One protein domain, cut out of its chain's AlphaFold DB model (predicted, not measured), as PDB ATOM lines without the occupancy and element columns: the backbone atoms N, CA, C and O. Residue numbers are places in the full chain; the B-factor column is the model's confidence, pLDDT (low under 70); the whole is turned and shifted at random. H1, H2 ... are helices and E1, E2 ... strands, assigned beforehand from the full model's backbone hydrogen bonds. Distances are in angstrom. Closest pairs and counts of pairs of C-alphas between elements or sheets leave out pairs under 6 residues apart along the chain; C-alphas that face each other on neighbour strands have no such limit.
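What this domain is: This is residues 194 to 249 of the 255 residues of the protein "DNA (cytosine-5-)-methyltransferase" of Clostridium sp. CAG:798 (UniProt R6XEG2). With little regular structure, this is a small hairpin of strands E1 and E2 with one short helix, H1, packed on it mainly at E2, and two long unnamed ends, of which residues 195 to 203 stick out. The 56 printed residues hold H1, E1 and E2 in that order, 16 residues in named elements, class mixed; the two-strand sheet is antiparallel. It is only just loose, close to compact, with a radius of gyration of the C-alphas of 12.4 A, spanning 31 by 30 by 27 A.

How they stand to each other: Look at E1, residues 228 to 231, and E2, residues 234 to 237, a hairpin at 152 degrees; N 229 and O 236 are 2.9 A apart, within hydrogen-bond range. From H1, residues 213 to 220, the closest C-alphas to E2 are those of Gly 220 and Val 235, 5.9 A. In H1 every O i to N i+4 pair is within hydrogen-bond range.

Where its parts are: Find C-alpha 213 at (143.317, 118.502, 85.020); H1 runs 10.3 A from there. E1 spans 9.4 A; E2 spans 9.9 A, ending at C-alpha 237, (137.038, 108.207, 93.697).

The domain as a whole: The farthest C-alphas, Gly 207 and Ser 240, are 30.9 A apart. The printed part has no cut; residues 247 to 249 are under pLDDT 70.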
ATOM      1  N   PHE A 194     130.140 101.845  77.169       80.94
ATOM      2  CA  PHE A 194     131.553 102.110  76.877       80.94
ATOM      3  C   PHE A 194     131.944 101.781  75.429       80.94
ATOM      4  O   PHE A 194     132.998 102.219  74.971       80.94
ATOM      5  N   ASP A 195     131.093 101.059  74.698       84.25
ATOM      6  CA  ASP A 195     131.381 100.575  73.343       84.25
ATOM      7  C   ASP A 195     131.090 101.633  72.271       84.25
ATOM      8  O   ASP A 195     131.654 101.614  71.175       84.25
ATOM      9  N   THR A 196     130.205 102.585  72.571       87.50
ATOM     10  CA  THR A 196     129.821 103.639  71.630       87.50
ATOM     11  C   THR A 196     130.678 104.879  71.828       87.50
ATOM     12  O   THR A 196     130.514 105.636  72.787       87.50
ATOM     13  N   LYS A 197     131.576 105.129  70.873       88.94
ATOM     14  CA  LYS A 197     132.342 106.374  70.834       88.94
ATOM     15  C   LYS A 197     131.431 107.536  70.437       88.94
ATOM     16  O   LYS A 197     130.842 107.522  69.359       88.94
ATOM     17  N   VAL A 198     131.345 108.550  71.292       89.69
ATOM     18  CA  VAL A 198     130.625 109.799  71.003       89.69
ATOM     19  C   VAL A 198     131.585 110.879  70.490       89.69
ATOM     20  O   VAL A 198     132.776 110.639  70.281       89.69
ATOM     21  N   ASP A 199     131.075 112.083  70.240       90.38
ATOM     22  CA  ASP A 199     131.884 113.227  69.810       90.38
ATOM     23  C   ASP A 199     132.975 113.573  70.850       90.38
ATOM     24  O   ASP A 199     132.724 113.565  72.061       90.38
ATOM     25  N   SER A 200     134.184 113.912  70.385       88.50
ATOM     26  CA  SER A 200     135.338 114.277  71.225       88.50
ATOM     27  C   SER A 200     135.042 115.440  72.186       88.50
ATOM     28  O   SER A 200     135.645 115.545  73.261       88.50
ATOM     29  N   LYS A 201     134.051 116.284  71.874       89.62
ATOM     30  CA  LYS A 201     133.578 117.359  72.753       89.62
ATOM     31  C   LYS A 201     133.013 116.864  74.090       89.62
ATOM     32  O   LYS A 201     133.004 117.648  75.035       89.62
ATOM     33  N   TYR A 202     132.632 115.594  74.215       87.94
ATOM     34  CA  TYR A 202     132.163 115.006  75.479       87.94
ATOM     35  C   TYR A 202     133.267 114.336  76.308       87.94
ATOM     36  O   TYR A 202     133.036 114.001  77.465       87.94
ATOM     37  N   TYR A 203     134.473 114.172  75.758       88.56
ATOM     38  CA  TYR A 203     135.593 113.545  76.463       88.56
ATOM     39  C   TYR A 203     136.508 114.585  77.110       88.56
ATOM     40  O   TYR A 203     136.703 115.682  76.580       88.56
ATOM     41  N   TYR A 204     137.129 114.230  78.233       88.06
ATOM     42  CA  TYR A 204     138.311 114.938  78.712       88.06
ATOM     43  C   TYR A 204     139.496 114.502  77.849       88.06
ATOM     44  O   TYR A 204     139.840 113.324  77.832       88.06
ATOM     45  N   THR A 205     140.089 115.433  77.104       90.56
ATOM     46  CA  THR A 205     141.263 115.179  76.258       90.56
ATOM     47  C   THR A 205     142.413 116.085  76.676       90.56
ATOM     48  O   THR A 205     142.196 117.148  77.269       90.56
ATOM     49  N   GLU A 206     143.636 115.681  76.346       91.12
ATOM     50  CA  GLU A 206     144.825 116.494  76.588       91.12
ATOM     51  C   GLU A 206     144.682 117.887  75.950       91.12
ATOM     52  O   GLU A 206     144.120 118.036  74.863       91.12
ATOM     53  N   GLY A 207     145.107 118.931  76.667       86.81
ATOM     54  CA  GLY A 207     145.052 120.324  76.207       86.81
ATOM     55  C   GLY A 207     143.659 120.969  76.145       86.81
ATOM     56  O   GLY A 207     143.568 122.184  75.981       86.81
ATOM     57  N   LYS A 208     142.566 120.210  76.319       87.50
ATOM     58  CA  LYS A 208     141.192 120.744  76.237       87.50
ATOM     59  C   LYS A 208     140.820 121.655  77.405       87.50
ATOM     60  O   LYS A 208     140.070 122.612  77.228       87.50
ATOM     61  N   TYR A 209     141.341 121.362  78.594       85.75
ATOM     62  CA  TYR A 209     141.129 122.156  79.802       85.75
ATOM     63  C   TYR A 209     142.466 122.696  80.308       85.75
ATOM     64  O   TYR A 209     143.483 122.009  80.235       85.75
ATOM     65  N   LYS A 210     142.468 123.933  80.818       83.25
ATOM     66  CA  LYS A 210     143.680 124.581  81.342       83.25
ATOM     67  C   LYS A 210     144.226 123.838  82.568       83.25
ATOM     68  O   LYS A 210     143.464 123.336  83.392       83.25
ATOM     69  N   GLY A 211     145.548 123.878  82.728       85.88
ATOM     70  CA  GLY A 211     146.246 123.309  83.881       85.88
ATOM     71  C   GLY A 211     146.475 121.802  83.761       85.88
ATOM     72  O   GLY A 211     146.493 121.246  82.669       85.88
ATOM     73  N   ASN A 212     146.651 121.140  84.902       88.25
ATOM     74  CA  ASN A 212     146.991 119.718  84.999       88.25
ATOM     75  C   ASN A 212     145.762 118.804  85.168       88.25
ATOM     76  O   ASN A 212     145.901 117.672  85.622       88.25
ATOM     77  N   MET A 213     144.555 119.270  84.820       88.94
ATOM     78  CA  MET A 213     143.317 118.502  85.020       88.94
ATOM     79  C   MET A 213     143.364 117.144  84.318       88.94
ATOM     80  O   MET A 213     143.072 116.132  84.945       88.94
ATOM     81  N   TYR A 214     143.739 117.118  83.037       90.88
ATOM     82  CA  TYR A 214     143.799 115.871  82.271       90.88
ATOM     83  C   TYR A 214     144.811 114.886  82.868       90.88
ATOM     84  O   TYR A 214     144.482 113.723  83.058       90.88
ATOM     85  N   GLN A 215     145.996 115.372  83.252       91.69
ATOM     86  CA  GLN A 215     147.015 114.558  83.916       91.69
ATOM     87  C   GLN A 215     146.487 113.952  85.226       91.69
ATOM     88  O   GLN A 215     146.569 112.745  85.417       91.69
ATOM     89  N   LEU A 216     145.872 114.765  86.090       92.19
ATOM     90  CA  LEU A 216     145.311 114.304  87.364       92.19
ATOM     91  C   LEU A 216     144.152 113.313  87.182       92.19
ATOM     92  O   LEU A 216     143.996 112.410  87.998       92.19
ATOM     93  N   LEU A 217     143.330 113.480  86.137       91.94
ATOM     94  CA  LEU A 217     142.290 112.514  85.767       91.94
ATOM     95  C   LEU A 217     142.909 111.171  85.381       91.94
ATOM     96  O   LEU A 217     142.517 110.154  85.942       91.94
ATOM     97  N   THR A 218     143.901 111.174  84.492       91.75
ATOM     98  CA  THR A 218     144.586 109.953  84.052       91.75
ATOM     99  C   THR A 218     145.317 109.250  85.200       91.75
ATOM    100  O   THR A 218     145.283 108.028  85.277       91.75
ATOM    101  N   GLU A 219     145.941 109.997  86.114       92.06
ATOM    102  CA  GLU A 219     146.629 109.437  87.287       92.06
ATOM    103  C   GLU A 219     145.656 108.918  88.360       92.06
ATOM    104  O   GLU A 219     145.949 107.938  89.039       92.06
ATOM    105  N   GLY A 220     144.513 109.587  88.547       90.88
ATOM    106  CA  GLY A 220     143.581 109.309  89.643       90.88
ATOM    107  C   GLY A 220     142.437 108.346  89.314       90.88
ATOM    108  O   GLY A 220     141.743 107.912  90.235       90.88
ATOM    109  N   MET A 221     142.191 108.048  88.034       92.38
ATOM    110  CA  MET A 221     141.126 107.145  87.589       92.38
ATOM    111  C   MET A 221     141.682 105.739  87.333       92.38
ATOM    112  O   MET A 221     142.131 105.433  86.233       92.38
ATOM    113  N   ASP A 222     141.632 104.885  88.357       90.62
ATOM    114  CA  ASP A 222     142.267 103.556  88.386       90.62
ATOM    115  C   ASP A 222     141.288 102.368  88.301       90.62
ATOM    116  O   ASP A 222     141.697 101.211  88.250       90.62
ATOM    117  N   ASP A 223     139.987 102.645  88.302       87.31
ATOM    118  CA  ASP A 223     138.911 101.656  88.385       87.31
ATOM    119  C   ASP A 223     137.713 102.103  87.554       87.31
ATOM    120  O   ASP A 223     137.147 103.175  87.777       87.31
ATOM    121  N   ASP A 224     137.327 101.261  86.605       82.38
ATOM    122  CA  ASP A 224     136.254 101.471  85.640       82.38
ATOM    123  C   ASP A 224     134.875 100.995  86.148       82.38
ATOM    124  O   ASP A 224     133.875 101.103  85.435       82.38
ATOM    125  N   ASN A 225     134.787 100.481  87.382       84.12
ATOM    126  CA  ASN A 225     133.530 100.120  88.048       84.12
ATOM    127  C   ASN A 225     132.979 101.222  88.959       84.12
ATOM    128  O   ASN A 225     131.965 101.006  89.626       84.12
ATOM    129  N   THR A 226     133.605 102.398  88.992       88.50
ATOM    130  CA  THR A 226     133.155 103.515  89.820       88.50
ATOM    131  C   THR A 226     133.110 104.830  89.051       88.50
ATOM    132  O   THR A 226     133.554 104.947  87.912       88.50
ATOM    133  N   VAL A 227     132.529 105.839  89.691       89.56
ATOM    134  CA  VAL A 227     132.488 107.210  89.195       89.56
ATOM    135  C   VAL A 227     133.454 108.083  89.981       89.56
ATOM    136  O   VAL A 227     133.625 107.938  91.194       89.56
ATOM    137  N   TYR A 228     134.044 109.045  89.283       89.31
ATOM    138  CA  TYR A 228     134.966 110.007  89.863       89.31
ATOM    139  C   TYR A 228     134.357 111.394  89.835       89.31
ATOM    140  O   TYR A 228     133.604 111.755  88.932       89.31
ATOM    141  N   GLN A 229     134.712 112.189  90.834       87.75
ATOM    142  CA  GLN A 229     134.326 113.584  90.896       87.75
ATOM    143  C   GLN A 229     135.562 114.466  90.813       87.75
ATOM    144  O   GLN A 229     136.438 114.406  91.678       87.75
ATOM    145  N   TRP A 230     135.595 115.335  89.806       85.31
ATOM    146  CA  TRP A 230     136.572 116.411  89.752       85.31
ATOM    147  C   TRP A 230     136.290 117.433  90.861       85.31
ATOM    148  O   TRP A 230     135.185 117.967  90.987       85.31
ATOM    149  N   ARG A 231     137.296 117.713  91.689       82.94
ATOM    150  CA  ARG A 231     137.221 118.622  92.835       82.94
ATOM    151  C   ARG A 231     138.300 119.682  92.729       82.94
ATOM    152  O   ARG A 231     139.276 119.583  93.455       82.94
ATOM    153  N   ARG A 232     138.108 120.699  91.877       79.19
ATOM    154  CA  ARG A 232     138.969 121.890  91.630       79.19
ATOM    155  C   ARG A 232     140.471 121.631  91.390       79.19
ATOM    156  O   ARG A 232     141.007 122.144  90.421       79.19
ATOM    157  N   LYS A 233     141.150 120.898  92.272       84.06
ATOM    158  CA  LYS A 233     142.569 120.541  92.270       84.06
ATOM    159  C   LYS A 233     142.841 119.031  92.348       84.06
ATOM    160  O   LYS A 233     144.002 118.655  92.276       84.06
ATOM    161  N   TYR A 234     141.836 118.178  92.558       86.88
ATOM    162  CA  TYR A 234     142.048 116.729  92.679       86.88
ATOM    163  C   TYR A 234     140.858 115.909  92.176       86.88
ATOM    164  O   TYR A 234     139.750 116.425  92.002       86.88
ATOM    165  N   VAL A 235     141.089 114.615  91.974       89.81
ATOM    166  CA  VAL A 235     140.080 113.633  91.569       89.81
ATOM    167  C   VAL A 235     139.670 112.818  92.785       89.81
ATOM    168  O   VAL A 235     140.514 112.275  93.494       89.81
ATOM    169  N   ARG A 236     138.366 112.733  93.055       88.81
ATOM    170  CA  ARG A 236     137.830 111.920  94.149       88.81
ATOM    171  C   ARG A 236     137.153 110.676  93.594       88.81
ATOM    172  O   ARG A 236     136.115 110.797  92.946       88.81
ATOM    173  N   LYS A 237     137.691 109.502  93.923       90.12
ATOM    174  CA  LYS A 237     137.038 108.207  93.697       90.12
ATOM    175  C   LYS A 237     135.806 108.070  94.587       90.12
ATOM    176  O   LYS A 237     135.877 108.343  95.792       90.12
ATOM    177  N   ASN A 238     134.677 107.667  94.015       86.88
ATOM    178  CA  ASN A 238     133.502 107.340  94.806       86.88
ATOM    179  C   ASN A 238     133.632 105.928  95.396       86.88
ATOM    180  O   ASN A 238     133.861 104.966  94.674       86.88
ATOM    181  N   GLN A 239     133.478 105.817  96.714       85.69
ATOM    182  CA  GLN A 239     133.638 104.559  97.448       85.69
ATOM    183  C   GLN A 239     132.334 103.761  97.551       85.69
ATOM    184  O   GLN A 239     132.367 102.587  97.898       85.69
ATOM    185  N   SER A 240     131.176 104.373  97.269       83.62
ATOM    186  CA  SER A 240     129.888 103.681  97.387       83.62
ATOM    187  C   SER A 240     129.545 102.808  96.182       83.62
ATOM    188  O   SER A 240     128.559 102.083  96.241       83.62
ATOM    189  N   ASN A 241     130.294 102.910  95.075       84.12
ATOM    190  CA  ASN A 241     129.942 102.316  93.777       84.12
ATOM    191  C   ASN A 241     128.521 102.676  93.296       84.12
ATOM    192  O   ASN A 241     127.922 101.967  92.489       84.12
ATOM    193  N   LEU A 242     127.987 103.806  93.771       88.75
ATOM    194  CA  LEU A 242     126.721 104.382  93.330       88.75
ATOM    195  C   LEU A 242     126.973 105.712  92.631       88.75
ATOM    196  O   LEU A 242     127.773 106.528  93.084       88.75
ATOM    197  N   ILE A 243     126.228 105.986  91.571       89.69
ATOM    198  CA  ILE A 243     126.231 107.280  90.896       89.69
ATOM    199  C   ILE A 243     125.585 108.315  91.836       89.69
ATOM    200  O   ILE A 243     124.452 108.112  92.276       89.69
ATOM    201  N   PRO A 244     126.263 109.420  92.192       87.31
ATOM    202  CA  PRO A 244     125.658 110.443  93.032       87.31
ATOM    203  C   PRO A 244     124.584 111.210  92.254       87.31
ATOM    204  O   PRO A 244     124.700 111.430  91.047       87.31
ATOM    205  N   THR A 245     123.555 111.685  92.953       84.44
ATOM    206  CA  THR A 245     122.641 112.680  92.382       84.44
ATOM    207  C   THR A 245     123.381 114.012  92.233       84.44
ATOM    208  O   THR A 245     123.925 114.531  93.210       84.44
ATOM    209  N   LEU A 246     123.389 114.579  91.023       74.56
ATOM    210  CA  LEU A 246     123.888 115.935  90.798       74.56
ATOM    211  C   LEU A 246     123.034 116.922  91.600       74.56
ATOM    212  O   LEU A 246     121.810 116.938  91.481       74.56
ATOM    213  N   THR A 247     123.678 117.730  92.437       64.81
ATOM    214  CA  THR A 247     123.008 118.820  93.154       64.81
ATOM    215  C   THR A 247     123.141 120.119  92.359       64.81
ATOM    216  O   THR A 247     124.026 120.232  91.514       64.81
ATOM    217  N   ALA A 248     122.298 121.121  92.628       51.81
ATOM    218  CA  ALA A 248     122.363 122.424  91.949       51.81
ATOM    219  C   ALA A 248     123.781 123.043  91.991       51.81
ATOM    220  O   ALA A 248     124.277 123.554  90.992       51.81
ATOM    221  N   ASN A 249     124.502 122.853  93.101       50.81
ATOM    222  CA  ASN A 249     125.890 123.305  93.273       50.81
ATOM    223  C   ASN A 249     126.914 122.557  92.395       50.81
ATOM    224  O   ASN A 249     128.064 122.979  92.299       50.81
TER     225      ASN A 249